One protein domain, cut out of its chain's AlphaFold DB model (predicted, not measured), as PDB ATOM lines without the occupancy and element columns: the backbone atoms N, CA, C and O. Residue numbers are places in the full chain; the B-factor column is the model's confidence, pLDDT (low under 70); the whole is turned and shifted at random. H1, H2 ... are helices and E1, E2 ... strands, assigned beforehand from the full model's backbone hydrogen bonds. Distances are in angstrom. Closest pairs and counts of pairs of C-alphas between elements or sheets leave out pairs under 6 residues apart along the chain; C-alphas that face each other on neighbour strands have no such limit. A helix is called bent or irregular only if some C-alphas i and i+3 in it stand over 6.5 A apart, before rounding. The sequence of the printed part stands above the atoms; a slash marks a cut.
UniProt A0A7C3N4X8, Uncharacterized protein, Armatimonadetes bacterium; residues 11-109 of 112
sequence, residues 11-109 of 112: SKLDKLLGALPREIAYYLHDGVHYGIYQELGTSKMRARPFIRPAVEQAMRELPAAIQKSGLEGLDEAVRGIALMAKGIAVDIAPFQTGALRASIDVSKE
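AT A GLANCE: This is residues 11 to 109 of the 112 residues of an uncharacterized protein of Armatimonadetes bacterium (UniProt A0A7C3N4X8). A helical hairpin, H3 and H4, makes the body, and a two-stranded ribbon of E1 and E2 packs along the H4 side of it. H1 sits at one far end as an arm away from the other helices, while the short helices H2 and H5 lie toward the opposite end. The printed part has 99 residues with five named helices and two named strands, in the order H1 E1 H2 H3 H4 H5 E2; the sheet, order E1 - E2, is antiparallel, and the class is mostly helix. The whole is loose, with a radius of gyration of the C-alphas of 16.6 A, and spans 60 by 20 by 20 A, the length made in part by H1 and by the loop round Lys 44.

IN THESE COORDINATES: H1, residues 11 to 19, begins with C-alpha 11 at (95.579, 95.104, 100.524) and is 12.7 A long. E1 is residues 26 to 29, and H2 is residues 35 to 40. H3, residues 51 to 69, is 25.0 A from first to last C-alpha. It is irregular, with C-alphas 60 and 63 7.2 A apart, and has a kink of 46 degrees near residue 61. H4, residues 74 to 92, is 27.2 A long and begins with C-alpha 74 at (113.561, 104.136, 92.496). H5 is residues 98 to 103. E2, residues 105 to 108, ends with C-alpha 108 at (123.880, 97.539, 87.477).

HOW THE PARTS SIT: H3 and H4 form a hairpin. They touch, closest at the C-alphas of Ala 54 and Ala 85, 4.9 A apart, and run opposite ways at a shallow tilt of 31 degrees. The closest C-alphas of H4 and E1 are those of Ala 82 and Tyr 26, 6.6 A apart; those of H4 and E2 are Lys 86 and Asp 105, also 6.6 A apart. E1 and E2 are antiparallel neighbours at 153 degrees, with N 27 and O 107 at 2.8 A and N 105 and O 29 at 3.0 A, within hydrogen-bond range. H5 is close to H4 but not clearly touching, closest at the C-alphas of Val 90 and Arg 101, 5.1 A apart. H2 is close to H3 but not clearly touching, closest at the C-alphas of Glu 39 and Ile 51, 7.2 A apart; their lines are about perpendicular at 83 degrees. H1 is apart from H2, H3, H4, H5 and E2. Every O i to N i+4 pair is within hydrogen-bond range in H1, H2, H4 and H5; in H3 it is 10 of 15.

THE WHOLE: The two C-alphas farthest apart are those of Ser 11 and Lys 44, at 59.7 A. The printed part has no cut and no long link. The mean pLDDT of the printed part is 87.6, and residues 95 to 98 are under 70.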
ATOM      1  N   SER A  11      95.474  96.081 101.620       82.44
ATOM      2  CA  SER A  11      95.579  95.104 100.524       82.44
ATOM      3  C   SER A  11      96.088  95.716  99.214       82.44
ATOM      4  O   SER A  11      96.673  95.019  98.387       82.44
ATOM      5  N   LYS A  12      95.861  97.018  98.984       79.94
ATOM      6  CA  LYS A  12      96.495  97.734  97.864       79.94
ATOM      7  C   LYS A  12      97.989  97.946  98.109       79.94
ATOM      8  O   LYS A  12      98.753  97.863  97.152       79.94
ATOM      9  N   LEU A  13      98.393  98.194  99.355       80.38
ATOM     10  CA  LEU A  13      99.798  98.359  99.722       80.38
ATOM     11  C   LEU A  13     100.583  97.060  99.492       80.38
ATOM     12  O   LEU A  13     101.635  97.103  98.866       80.38
ATOM     13  N   ASP A  14     100.030  95.909  99.881       84.31
ATOM     14  CA  ASP A  14     100.668  94.601  99.664       84.31
ATOM     15  C   ASP A  14     100.904  94.305  98.176       84.31
ATOM     16  O   ASP A  14     101.959  93.808  97.786       84.31
ATOM     17  N   LYS A  15      99.938  94.658  97.317       81.31
ATOM     18  CA  LYS A  15     100.080  94.511  95.859       81.31
ATOM     19  C   LYS A  15     101.167  95.416  95.286       81.31
ATOM     20  O   LYS A  15     101.890  94.986  94.396       81.31
ATOM     21  N   LEU A  16     101.275  96.648  95.785       77.06
ATOM     22  CA  LEU A  16     102.321  97.583  95.370       77.06
ATOM     23  C   LEU A  16     103.702  97.079  95.791       77.06
ATOM     24  O   LEU A  16     104.602  97.023  94.964       77.06
ATOM     25  N   LEU A  17     103.850  96.632  97.040       79.50
ATOM     26  CA  LEU A  17     105.094  96.040  97.533       79.50
ATOM     27  C   LEU A  17     105.477  94.770  96.760       79.50
ATOM     28  O   LEU A  17     106.656  94.544  96.506       79.50
ATOM     29  N   GLY A  18     104.496  93.960  96.353       79.25
ATOM     30  CA  GLY A  18     104.725  92.778  95.522       79.25
ATOM     31  C   GLY A  18     105.152  93.081  94.080       79.25
ATOM     32  O   GLY A  18     105.753  92.219  93.449       79.25
ATOM     33  N   ALA A  19     104.851  94.276  93.564       77.12
ATOM     34  CA  ALA A  19     105.201  94.698  92.206       77.12
ATOM     35  C   ALA A  19     106.559  95.415  92.113       77.12
ATOM     36  O   ALA A  19     107.075  95.598  91.012       77.12
ATOM     37  N   LEU A  20     107.131  95.839  93.243       76.56
ATOM     38  CA  LEU A  20     108.424  96.520  93.281       76.56
ATOM     39  C   LEU A  20     109.588  95.518  93.231       76.56
ATOM     40  O   LEU A  20     109.477  94.416  93.781       76.56
ATOM     41  N   PRO A  21     110.724  95.894  92.615       72.94
ATOM     42  CA  PRO A  21     111.941  95.098  92.704       72.94
ATOM     43  C   PRO A  21     112.355  94.948  94.173       72.94
ATOM     44  O   PRO A  21     112.293  95.898  94.955       72.94
ATOM     45  N   ARG A  22     112.761  93.730  94.551       78.94
ATOM     46  CA  ARG A  22     113.189  93.413  95.925       78.94
ATOM     47  C   ARG A  22     114.502  94.089  96.290       78.94
ATOM     48  O   ARG A  22     114.688  94.459  97.444       78.94
ATOM     49  N   GLU A  23     115.369  94.247  95.301       83.56
ATOM     50  CA  GLU A  23     116.676  94.857  95.437       83.56
ATOM     51  C   GLU A  23     116.993  95.631  94.159       83.56
ATOM     52  O   GLU A  23     116.678  95.193  93.050       83.56
ATOM     53  N   ILE A  24     117.569  96.816  94.332       86.06
ATOM     54  CA  ILE A  24     118.152  97.611  93.258       86.06
ATOM     55  C   ILE A  24     119.573  97.890  93.710       86.06
ATOM     56  O   ILE A  24     119.783  98.642  94.662       86.06
ATOM     57  N   ALA A  25     120.531  97.270  93.039       89.56
ATOM     58  CA  ALA A  25     121.930  97.364  93.399       89.56
ATOM     59  C   ALA A  25     122.774  97.744  92.182       89.56
ATOM     60  O   ALA A  25     122.478  97.401  91.035       89.56
ATOM     61  N   TYR A  26     123.814  98.522  92.454       92.75
ATOM     62  CA  TYR A  26     124.802  98.954  91.480       92.75
ATOM     63  C   TYR A  26     126.187  98.723  92.074       92.75
ATOM     64  O   TYR A  26     126.455  99.104  93.215       92.75
ATOM     65  N   TYR A  27     127.074  98.139  91.280       92.06
ATOM     66  CA  TYR A  27     128.476  97.978  91.612       92.06
ATOM     67  C   TYR A  27     129.247  99.238  91.237       92.06
ATOM     68  O   TYR A  27     129.123  99.741  90.123       92.06
ATOM     69  N   LEU A  28     130.078  99.715  92.161       89.50
ATOM     70  CA  LEU A  28     131.098 100.723  91.899       89.50
ATOM     71  C   LEU A  28     132.458 100.029  91.930       89.50
ATOM     72  O   LEU A  28     132.869  99.526  92.976       89.50
ATOM     73  N   HIS A  29     133.141  99.987  90.792       85.75
ATOM     74  CA  HIS A  29     134.414  99.285  90.659       85.75
ATOM     75  C   HIS A  29     135.513 100.215  90.147       85.75
ATOM     76  O   HIS A  29     135.254 101.141  89.377       85.75
ATOM     77  N   ASP A  30     136.757  99.952  90.552       80.75
ATOM     78  CA  ASP A  30     137.920 100.445  89.821       80.75
ATOM     79  C   ASP A  30     138.270  99.449  88.702       80.75
ATOM     80  O   ASP A  30     138.122  98.237  88.850       80.75
ATOM     81  N   GLY A  31     138.649  99.952  87.530       78.69
ATOM     82  CA  GLY A  31     138.995  99.118  86.374       78.69
ATOM     83  C   GLY A  31     140.498  98.861  86.257       78.69
ATOM     84  O   GLY A  31     140.985  98.563  85.166       78.69
ATOM     85  N   VAL A  32     141.262  99.022  87.343       82.50
ATOM     86  CA  VAL A  32     142.721  98.861  87.339       82.50
ATOM     87  C   VAL A  32     143.181  97.978  88.490       82.50
ATOM     88  O   VAL A  32     142.936  98.261  89.651       82.50
ATOM     89  N   HIS A  33     143.988  96.958  88.192       80.88
ATOM     90  CA  HIS A  33     144.450  95.982  89.191       80.88
ATOM     91  C   HIS A  33     145.137  96.574  90.432       80.88
ATOM     92  O   HIS A  33     145.219  95.908  91.460       80.88
ATOM     93  N   TYR A  34     145.677  97.792  90.340       78.69
ATOM     94  CA  TYR A  34     146.349  98.439  91.460       78.69
ATOM     95  C   TYR A  34     145.436  99.309  92.336       78.69
ATOM     96  O   TYR A  34     145.904  99.790  93.369       78.69
ATOM     97  N   GLY A  35     144.168  99.521  91.960       83.00
ATOM     98  CA  GLY A  35     143.214 100.335  92.719       83.00
ATOM     99  C   GLY A  35     142.950  99.777  94.120       83.00
ATOM    100  O   GLY A  35     143.024 100.517  95.102       83.00
ATOM    101  N   ILE A  36     142.856  98.450  94.248       86.56
ATOM    102  CA  ILE A  36     142.721  97.768  95.545       86.56
ATOM    103  C   ILE A  36     143.876  98.061  96.516       86.56
ATOM    104  O   ILE A  36     143.661  98.249  97.715       86.56
ATOM    105  N   TYR A  37     145.111  98.160  96.012       89.19
ATOM    106  CA  TYR A  37     146.269  98.491  96.842       89.19
ATOM    107  C   TYR A  37     146.229  99.947  97.308       89.19
ATOM    108  O   TYR A  37     146.783 100.253  98.361       89.19
ATOM    109  N   GLN A  38     145.578 100.839  96.553       88.19
ATOM    110  CA  GLN A  38     145.337 102.216  96.985       88.19
ATOM    111  C   GLN A  38     144.276 102.267  98.077       88.19
ATOM    112  O   GLN A  38     144.512 102.885  99.110       88.19
ATOM    113  N   GLU A  39     143.156 101.571  97.884       88.38
ATOM    114  CA  GLU A  39     142.044 101.562  98.835       88.38
ATOM    115  C   GLU A  39     142.466 100.984 100.197       88.38
ATOM    116  O   GLU A  39     142.190 101.578 101.240       88.38
ATOM    117  N   LEU A  40     143.184  99.853 100.193       91.50
ATOM    118  CA  LEU A  40     143.518  99.096 101.406       91.50
ATOM    119  C   LEU A  40     144.936  99.342 101.938       91.50
ATOM    120  O   LEU A  40     145.210  99.086 103.111       91.50
ATOM    121  N   GLY A  41     145.840  99.856 101.105       90.50
ATOM    122  CA  GLY A  41     147.259  99.967 101.429       90.50
ATOM    123  C   GLY A  41     148.027  98.652 101.262       90.50
ATOM    124  O   GLY A  41     147.486  97.596 100.940       90.50
ATOM    125  N   THR A  42     149.338  98.723 101.472       92.19
ATOM    126  CA  THR A  42     150.265  97.584 101.440       92.19
ATOM    127  C   THR A  42     151.292  97.718 102.565       92.19
ATOM    128  O   THR A  42     151.381  98.753 103.223       92.19
ATOM    129  N   SER A  43     152.159  96.718 102.751       93.62
ATOM    130  CA  SER A  43     153.284  96.821 103.696       93.62
ATOM    131  C   SER A  43     154.235  97.993 103.406       93.62
ATOM    132  O   SER A  43     154.950  98.436 104.300       93.62
ATOM    133  N   LYS A  44     154.241  98.512 102.170       91.62
ATOM    134  CA  LYS A  44     155.116  99.605 101.716       91.62
ATOM    135  C   LYS A  44     154.384 100.940 101.525       91.62
ATOM    136  O   LYS A  44     155.025 101.936 101.201       91.62
ATOM    137  N   MET A  45     153.059 100.983 101.692       90.38
ATOM    138  CA  MET A  45     152.237 102.162 101.409       90.38
ATOM    139  C   MET A  45     151.000 102.197 102.309       90.38
ATOM    140  O   MET A  45     150.245 101.234 102.367       90.38
ATOM    141  N   ARG A  46     150.740 103.330 102.967       92.38
ATOM    142  CA  ARG A  46     149.500 103.516 103.739       92.38
ATOM    143  C   ARG A  46     148.265 103.519 102.832       92.38
ATOM    144  O   ARG A  46     148.345 104.005 101.706       92.38
ATOM    145  N   ALA A  47     147.138 103.048 103.364       92.81
ATOM    146  CA  ALA A  47     145.837 103.112 102.706       92.81
ATOM    147  C   ALA A  47     145.455 104.554 102.341       92.81
ATOM    148  O   ALA A  47     145.677 105.490 103.117       92.81
ATOM    149  N   ARG A  48     144.872 104.715 101.157       90.62
ATOM    150  CA  ARG A  48     144.337 105.959 100.600       90.62
ATOM    151  C   ARG A  48     142.946 105.665 100.021       90.62
ATOM    152  O   ARG A  48     142.804 105.618  98.799       90.62
ATOM    153  N   PRO A  49     141.949 105.418 100.888       91.12
ATOM    154  CA  PRO A  49     140.616 105.034 100.455       91.12
ATOM    155  C   PRO A  49     139.943 106.159  99.664       91.12
ATOM    156  O   PRO A  49     140.041 107.330 100.031       91.12
ATOM    157  N   PHE A  50     139.255 105.785  98.592       91.06
ATOM    158  CA  PHE A  50     138.552 106.678  97.676       91.06
ATOM    159  C   PHE A  50     137.181 106.125  97.268       91.06
ATOM    160  O   PHE A  50     136.258 106.913  97.089       91.06
ATOM    161  N   ILE A  51     136.992 104.802  97.183       90.56
ATOM    162  CA  ILE A  51     135.678 104.229  96.845       90.56
ATOM    163  C   ILE A  51     134.745 104.261  98.050       90.56
ATOM    164  O   ILE A  51     133.665 104.848  97.976       90.56
ATOM    165  N   ARG A  52     135.149 103.669  99.182       91.69
ATOM    166  CA  ARG A  52     134.289 103.622 100.373       91.69
ATOM    167  C   ARG A  52     133.842 105.012 100.853       91.69
ATOM    168  O   ARG A  52     132.637 105.191 101.027       91.69
ATOM    169  N   PRO A  53     134.735 106.011 101.025       94.44
ATOM    170  CA  PRO A  53     134.301 107.344 101.443       94.44
ATOM    171  C   PRO A  53     133.365 108.011 100.426       94.44
ATOM    172  O   PRO A  53     132.460 108.741 100.827       94.44
ATOM    173  N   ALA A  54     133.530 107.740  99.127       94.19
ATOM    174  CA  ALA A  54     132.650 108.280  98.099       94.19
ATOM    175  C   ALA A  54     131.231 107.700  98.168       94.19
ATOM    176  O   ALA A  54     130.257 108.449  98.079       94.19
ATOM    177  N   VAL A  55     131.107 106.388  98.390       93.88
ATOM    178  CA  VAL A  55     129.807 105.732  98.604       93.88
ATOM    179  C   VAL A  55     129.148 106.255  99.876       93.88
ATOM    180  O   VAL A  55     127.995 106.673  99.837       93.88
ATOM    181  N   GLU A  56     129.875 106.298 100.994       95.19
ATOM    182  CA  GLU A  56     129.353 106.815 102.267       95.19
ATOM    183  C   GLU A  56     128.855 108.260 102.147       95.19
ATOM    184  O   GLU A  56     127.851 108.626 102.761       95.19
ATOM    185  N   GLN A  57     129.543 109.088 101.360       96.44
ATOM    186  CA  GLN A  57     129.132 110.462 101.108       96.44
ATOM    187  C   GLN A  57     127.880 110.531 100.226       96.44
ATOM    188  O   GLN A  57     126.935 111.226 100.596       96.44
ATOM    189  N   ALA A  58     127.837 109.797  99.111       95.38
ATOM    190  CA  ALA A  58     126.686 109.787  98.207       95.38
ATOM    191  C   ALA A  58     125.421 109.215  98.871       95.38
ATOM    192  O   ALA A  58     124.323 109.727  98.674       95.38
ATOM    193  N   MET A  59     125.567 108.199  99.727       93.56
ATOM    194  CA  MET A  59     124.452 107.566 100.443       93.56
ATOM    195  C   MET A  59     123.687 108.522 101.365       93.56
ATOM    196  O   MET A  59     122.527 108.262 101.684       93.56
ATOM    197  N   ARG A  60     124.286 109.653 101.761       96.56
ATOM    198  CA  ARG A  60     123.592 110.699 102.533       96.56
ATOM    199  C   ARG A  60     122.455 111.346 101.742       96.56
ATOM    200  O   ARG A  60     121.478 111.780 102.343       96.56
ATOM    201  N   GLU A  61     122.556 111.349 100.415       95.31
ATOM    202  CA  GLU A  61     121.562 111.928  99.506       95.31
ATOM    203  C   GLU A  61     120.469 110.925  99.101       95.31
ATOM    204  O   GLU A  61     119.435 111.319  98.560       95.31
ATOM    205  N   LEU A  62     120.652 109.627  99.386       92.31
ATOM    206  CA  LEU A  62     119.718 108.574  98.976       92.31
ATOM    207  C   LEU A  62     118.279 108.799  99.487       92.31
ATOM    208  O   LEU A  62     117.357 108.682  98.677       92.31
ATOM    209  N   PRO A  63     118.033 109.166 100.764       93.56
ATOM    210  CA  PRO A  63     116.669 109.410 101.236       93.56
ATOM    211  C   PRO A  63     115.968 110.536 100.466       93.56
ATOM    212  O   PRO A  63     114.799 110.405 100.103       93.56
ATOM    213  N   ALA A  64     116.691 111.621 100.171       93.19
ATOM    214  CA  ALA A  64     116.164 112.748  99.407       93.19
ATOM    215  C   ALA A  64     115.907 112.366  97.940       93.19
ATOM    216  O   ALA A  64     114.887 112.756  97.367       93.19
ATOM    217  N   ALA A  65     116.794 111.563  97.344       91.50
ATOM    218  CA  ALA A  65     116.628 111.047  95.989       91.50
ATOM    219  C   ALA A  65     115.377 110.162  95.865       91.50
ATOM    220  O   ALA A  65     114.564 110.402  94.973       91.50
ATOM    221  N   ILE A  66     115.174 109.221  96.796       90.81
ATOM    222  CA  ILE A  66     113.987 108.348  96.848       90.81
ATOM    223  C   ILE A  66     112.708 109.171  97.032       90.81
ATOM    224  O   ILE A  66     111.702 108.943  96.358       90.81
ATOM    225  N   GLN A  67     112.736 110.150  97.940       90.81
ATOM    226  CA  GLN A  67     111.578 111.004  98.190       90.81
ATOM    227  C   GLN A  67     111.177 111.794  96.938       90.81
ATOM    228  O   GLN A  67     109.990 111.937  96.653       90.81
ATOM    229  N   LYS A  68     112.163 112.288  96.182       91.50
ATOM    230  CA  LYS A  68     111.936 113.034  94.943       91.50
ATOM    231  C   LYS A  68     111.469 112.139  93.794       91.50
ATOM    232  O   LYS A  68     110.650 112.578  92.991       91.50
ATOM    233  N   SER A  69     112.000 110.922  93.688       88.12
ATOM    234  CA  SER A  69     111.704 110.009  92.582       88.12
ATOM    235  C   SER A  69     110.345 109.323  92.708       88.12
ATOM    236  O   SER A  69     109.786 108.877  91.706       88.12
ATOM    237  N   GLY A  70     109.826 109.194  93.932       86.12
ATOM    238  CA  GLY A  70     108.690 108.320  94.206       86.12
ATOM    239  C   GLY A  70     109.018 106.848  93.925       86.12
ATOM    240  O   GLY A  70     110.171 106.482  93.685       86.12
ATOM    241  N   LEU A  71     107.988 105.996  93.956       79.56
ATOM    242  CA  LEU A  71     108.137 104.545  93.785       79.56
ATOM    243  C   LEU A  71     108.542 104.145  92.359       79.56
ATOM    244  O   LEU A  71     109.301 103.200  92.179       79.56
ATOM    245  N   GLU A  72     108.056 104.869  91.350       82.94
ATOM    246  CA  GLU A  72     108.320 104.561  89.938       82.94
ATOM    247  C   GLU A  72     109.752 104.923  89.516       82.94
ATOM    248  O   GLU A  72     110.291 104.326  88.588       82.94
ATOM    249  N   GLY A  73     110.390 105.868  90.214       88.06
ATOM    250  CA  GLY A  73     111.739 106.343  89.901       88.06
ATOM    251  C   GLY A  73     112.846 105.769  90.788       88.06
ATOM    252  O   GLY A  73     113.947 106.316  90.783       88.06
ATOM    253  N   LEU A  74     112.580 104.710  91.564       88.94
ATOM    254  CA  LEU A  74     113.561 104.136  92.496       88.94
ATOM    255  C   LEU A  74     114.854 103.693  91.798       88.94
ATOM    256  O   LEU A  74     115.936 103.953  92.316       88.94
ATOM    257  N   ASP A  75     114.756 103.082  90.614       90.62
ATOM    258  CA  ASP A  75     115.932 102.640  89.851       90.62
ATOM    259  C   ASP A  75     116.837 103.819  89.480       90.62
ATOM    260  O   ASP A  75     118.040 103.802  89.737       90.62
ATOM    261  N   GLU A  76     116.239 104.898  88.974       91.88
ATOM    262  CA  GLU A  76     116.970 106.105  88.596       91.88
ATOM    263  C   GLU A  76     117.503 106.874  89.809       91.88
ATOM    264  O   GLU A  76     118.574 107.478  89.733       91.88
ATOM    265  N   ALA A  77     116.810 106.821  90.950       93.31
ATOM    266  CA  ALA A  77     117.326 107.370  92.197       93.31
ATOM    267  C   ALA A  77     118.600 106.633  92.633       93.31
ATOM    268  O   ALA A  77     119.621 107.277  92.879       93.31
ATOM    269  N   VAL A  78     118.573 105.297  92.671       93.81
ATOM    270  CA  VAL A  78     119.741 104.488  93.054       93.81
ATOM    271  C   VAL A  78     120.876 104.657  92.041       93.81
ATOM    272  O   VAL A  78     122.023 104.874  92.438       93.81
ATOM    273  N   ARG A  79     120.571 104.671  90.739       95.06
ATOM    274  CA  ARG A  79     121.548 104.965  89.683       95.06
ATOM    275  C   ARG A  79     122.185 106.342  89.861       95.06
ATOM    276  O   ARG A  79     123.400 106.476  89.730       95.06
ATOM    277  N   GLY A  80     121.390 107.365  90.169       95.31
ATOM    278  CA  GLY A  80     121.872 108.720  90.423       95.31
ATOM    279  C   GLY A  80     122.845 108.779  91.600       95.31
ATOM    280  O   GLY A  80     123.896 109.411  91.494       95.31
ATOM    281  N   ILE A  81     122.545 108.063  92.689       96.69
ATOM    282  CA  ILE A  81     123.452 107.929  93.837       96.69
ATOM    283  C   ILE A  81     124.741 107.198  93.450       96.69
ATOM    284  O   ILE A  81     125.826 107.648  93.814       96.69
ATOM    285  N   ALA A  82     124.658 106.128  92.658       96.00
ATOM    286  CA  ALA A  82     125.842 105.414  92.184       96.00
ATOM    287  C   ALA A  82     126.737 106.303  91.294       96.00
ATOM    288  O   ALA A  82     127.957 106.334  91.461       96.00
ATOM    289  N   LEU A  83     126.143 107.097  90.396       96.06
ATOM    290  CA  LEU A  83     126.868 108.062  89.561       96.06
ATOM    291  C   LEU A  83     127.483 109.206  90.382       96.06
ATOM    292  O   LEU A  83     128.590 109.654  90.078       96.06
ATOM    293  N   MET A  84     126.804 109.654  91.439       95.88
ATOM    294  CA  MET A  84     127.358 110.619  92.389       95.88
ATOM    295  C   MET A  84     128.571 110.038  93.122       95.88
ATOM    296  O   MET A  84     129.613 110.690  93.183       95.88
ATOM    297  N   ALA A  85     128.468 108.801  93.618       95.75
ATOM    298  CA  ALA A  85     129.581 108.100  94.253       95.75
ATOM    299  C   ALA A  85     130.773 107.965  93.293       95.75
ATOM    300  O   ALA A  85     131.904 108.249  93.676       95.75
ATOM    301  N   LYS A  86     130.531 107.629  92.018       94.31
ATOM    302  CA  LYS A  86     131.567 107.632  90.972       94.31
ATOM    303  C   LYS A  86     132.256 108.990  90.842       94.31
ATOM    304  O   LYS A  86     133.483 109.037  90.840       94.31
ATOM    305  N   GLY A  87     131.497 110.083  90.750       93.06
ATOM    306  CA  GLY A  87     132.058 111.435  90.646       93.06
ATOM    307  C   GLY A  87     132.964 111.783  91.829       93.06
ATOM    308  O   GLY A  87     134.118 112.161  91.636       93.06
ATOM    309  N   ILE A  88     132.483 111.546  93.051       94.56
ATOM    310  CA  ILE A  88     133.254 111.792  94.278       94.56
ATOM    311  C   ILE A  88     134.521 110.926  94.308       94.56
ATOM    312  O   ILE A  88     135.601 111.432  94.613       94.56
ATOM    313  N   ALA A  89     134.415 109.641  93.954       92.50
ATOM    314  CA  ALA A  89     135.549 108.719  93.915       92.50
ATOM    315  C   ALA A  89     136.627 109.183  92.921       92.50
ATOM    316  O   ALA A  89     137.816 109.128  93.234       92.50
ATOM    317  N   VAL A  90     136.223 109.682  91.746       90.94
ATOM    318  CA  VAL A  90     137.127 110.252  90.734       90.94
ATOM    319  C   VAL A  90     137.858 111.487  91.264       90.94
ATOM    320  O   VAL A  90     139.070 111.613  91.053       90.94
ATOM    321  N   ASP A  91     137.153 112.370  91.972       91.00
ATOM    322  CA  ASP A  91     137.715 113.619  92.491       91.00
ATOM    323  C   ASP A  91     138.774 113.373  93.570       91.00
ATOM    324  O   ASP A  91     139.855 113.973  93.536       91.00
ATOM    325  N   ILE A  92     138.498 112.452  94.499       90.69
ATOM    326  CA  ILE A  92     139.382 112.173  95.641       90.69
ATOM    327  C   ILE A  92     140.447 111.107  95.349       90.69
ATOM    328  O   ILE A  92     141.350 110.906  96.166       90.69
ATOM    329  N   ALA A  93     140.384 110.439  94.192       87.75
ATOM    330  CA  ALA A  93     141.347 109.412  93.811       87.75
ATOM    331  C   ALA A  93     142.799 109.951  93.861       87.75
ATOM    332  O   ALA A  93     143.101 110.983  93.239       87.75
ATOM    333  N   PRO A  94     143.723 109.242  94.547       77.19
ATOM    334  CA  PRO A  94     145.039 109.763  94.925       77.19
ATOM    335  C   PRO A  94     146.030 109.939  93.767       77.19
ATOM    336  O   PRO A  94     147.030 110.637  93.931       77.19
ATOM    337  N   PHE A  95     145.792 109.308  92.614       67.25
ATOM    338  CA  PHE A  95     146.666 109.409  91.444       67.25
ATOM    339  C   PHE A  95     145.951 110.143  90.307       67.25
ATOM    340  O   PHE A  95     144.910 109.704  89.829       67.25
ATOM    341  N   GLN A  96     146.550 111.244  89.836       58.59
ATOM    342  CA  GLN A  96     146.140 111.964  88.620       58.59
ATOM    343  C   GLN A  96     146.574 111.252  87.325       58.59
ATOM    344  O   GLN A  96     146.584 111.850  86.250       58.59
ATOM    345  N   THR A  97     146.967 109.980  87.388       59.31
ATOM    346  CA  THR A  97     147.187 109.213  86.166       59.31
ATOM    347  C   THR A  97     145.808 108.906  85.590       59.31
ATOM    348  O   THR A  97     144.994 108.240  86.226       59.31
ATOM    349  N   GLY A  98     145.510 109.441  84.403       67.56
ATOM    350  CA  GLY A  98     144.176 109.371  83.792       67.56
ATOM    351  C   GLY A  98     143.575 107.961  83.736       67.56
ATOM    352  O   GLY A  98     142.360 107.834  83.745       67.56
ATOM    353  N   ALA A  99     144.405 106.913  83.778       80.50
ATOM    354  CA  ALA A  99     143.977 105.518  83.817       80.50
ATOM    355  C   ALA A  99     143.105 105.163  85.037       80.50
ATOM    356  O   ALA A  99     142.038 104.597  84.840       80.50
ATOM    357  N   LEU A 100     143.501 105.504  86.275       82.19
ATOM    358  CA  LEU A 100     142.711 105.128  87.461       82.19
ATOM    359  C   LEU A 100     141.356 105.838  87.443       82.19
ATOM    360  O   LEU A 100     140.319 105.189  87.502       82.19
ATOM    361  N   ARG A 101     141.362 107.164  87.280       83.62
ATOM    362  CA  ARG A 101     140.137 107.973  87.243       83.62
ATOM    363  C   ARG A 101     139.198 107.582  86.103       83.62
ATOM    364  O   ARG A 101     138.001 107.481  86.330       83.62
ATOM    365  N   ALA A 102     139.727 107.322  84.905       83.75
ATOM    366  CA  ALA A 102     138.913 106.887  83.769       83.75
ATOM    367  C   ALA A 102     138.358 105.466  83.937       83.75
ATOM    368  O   ALA A 102     137.385 105.117  83.279       83.75
ATOM    369  N   SER A 103     138.978 104.653  84.794       86.31
ATOM    370  CA  SER A 103     138.580 103.262  85.006       86.31
ATOM    371  C   SER A 103     137.497 103.072  86.069       86.31
ATOM    372  O   SER A 103     136.962 101.974  86.174       86.31
ATOM    373  N   ILE A 104     137.201 104.099  86.876       88.44
ATOM    374  CA  ILE A 104     136.134 104.023  87.879       88.44
ATOM    375  C   ILE A 104     134.798 104.031  87.146       88.44
ATOM    376  O   ILE A 104     134.482 104.990  86.435       88.44
ATOM    377  N   ASP A 105     134.005 102.983  87.334       91.56
ATOM    378  CA  ASP A 105     132.733 102.849  86.641       91.56
ATOM    379  C   ASP A 105     131.642 102.200  87.488       91.56
ATOM    380  O   ASP A 105     131.894 101.654  88.565       91.56
ATOM    381  N   VAL A 106     130.408 102.356  87.008       93.69
ATOM    382  CA  VAL A 106     129.191 101.902  87.668       93.69
ATOM    383  C   VAL A 106     128.464 100.928  86.756       93.69
ATOM    384  O   VAL A 106     128.070 101.296  85.649       93.69
ATOM    385  N   SER A 107     128.213  99.720  87.248       92.06
ATOM    386  CA  SER A 107     127.399  98.717  86.563       92.06
ATOM    387  C   SER A 107     126.197  98.333  87.417       92.06
ATOM    388  O   SER A 107     126.255  98.357  88.644       92.06
ATOM    389  N   LYS A 108     125.067  98.033  86.775       91.00
ATOM    390  CA  LYS A 108     123.880  97.539  87.477       91.00
ATOM    391  C   LYS A 108     124.106  96.079  87.857       91.00
ATOM    392  O   LYS A 108     124.601  95.314  87.033       91.00
ATOM    393  N   GLU A 109     123.742  95.704  89.077       86.31
ATOM    394  CA  GLU A 109     123.647  94.296  89.448       86.31
ATOM    395  C   GLU A 109     122.438  93.684  88.741       86.31
ATOM    396  O   GLU A 109     121.307  94.163  88.881       86.31
TER     397      GLU A 109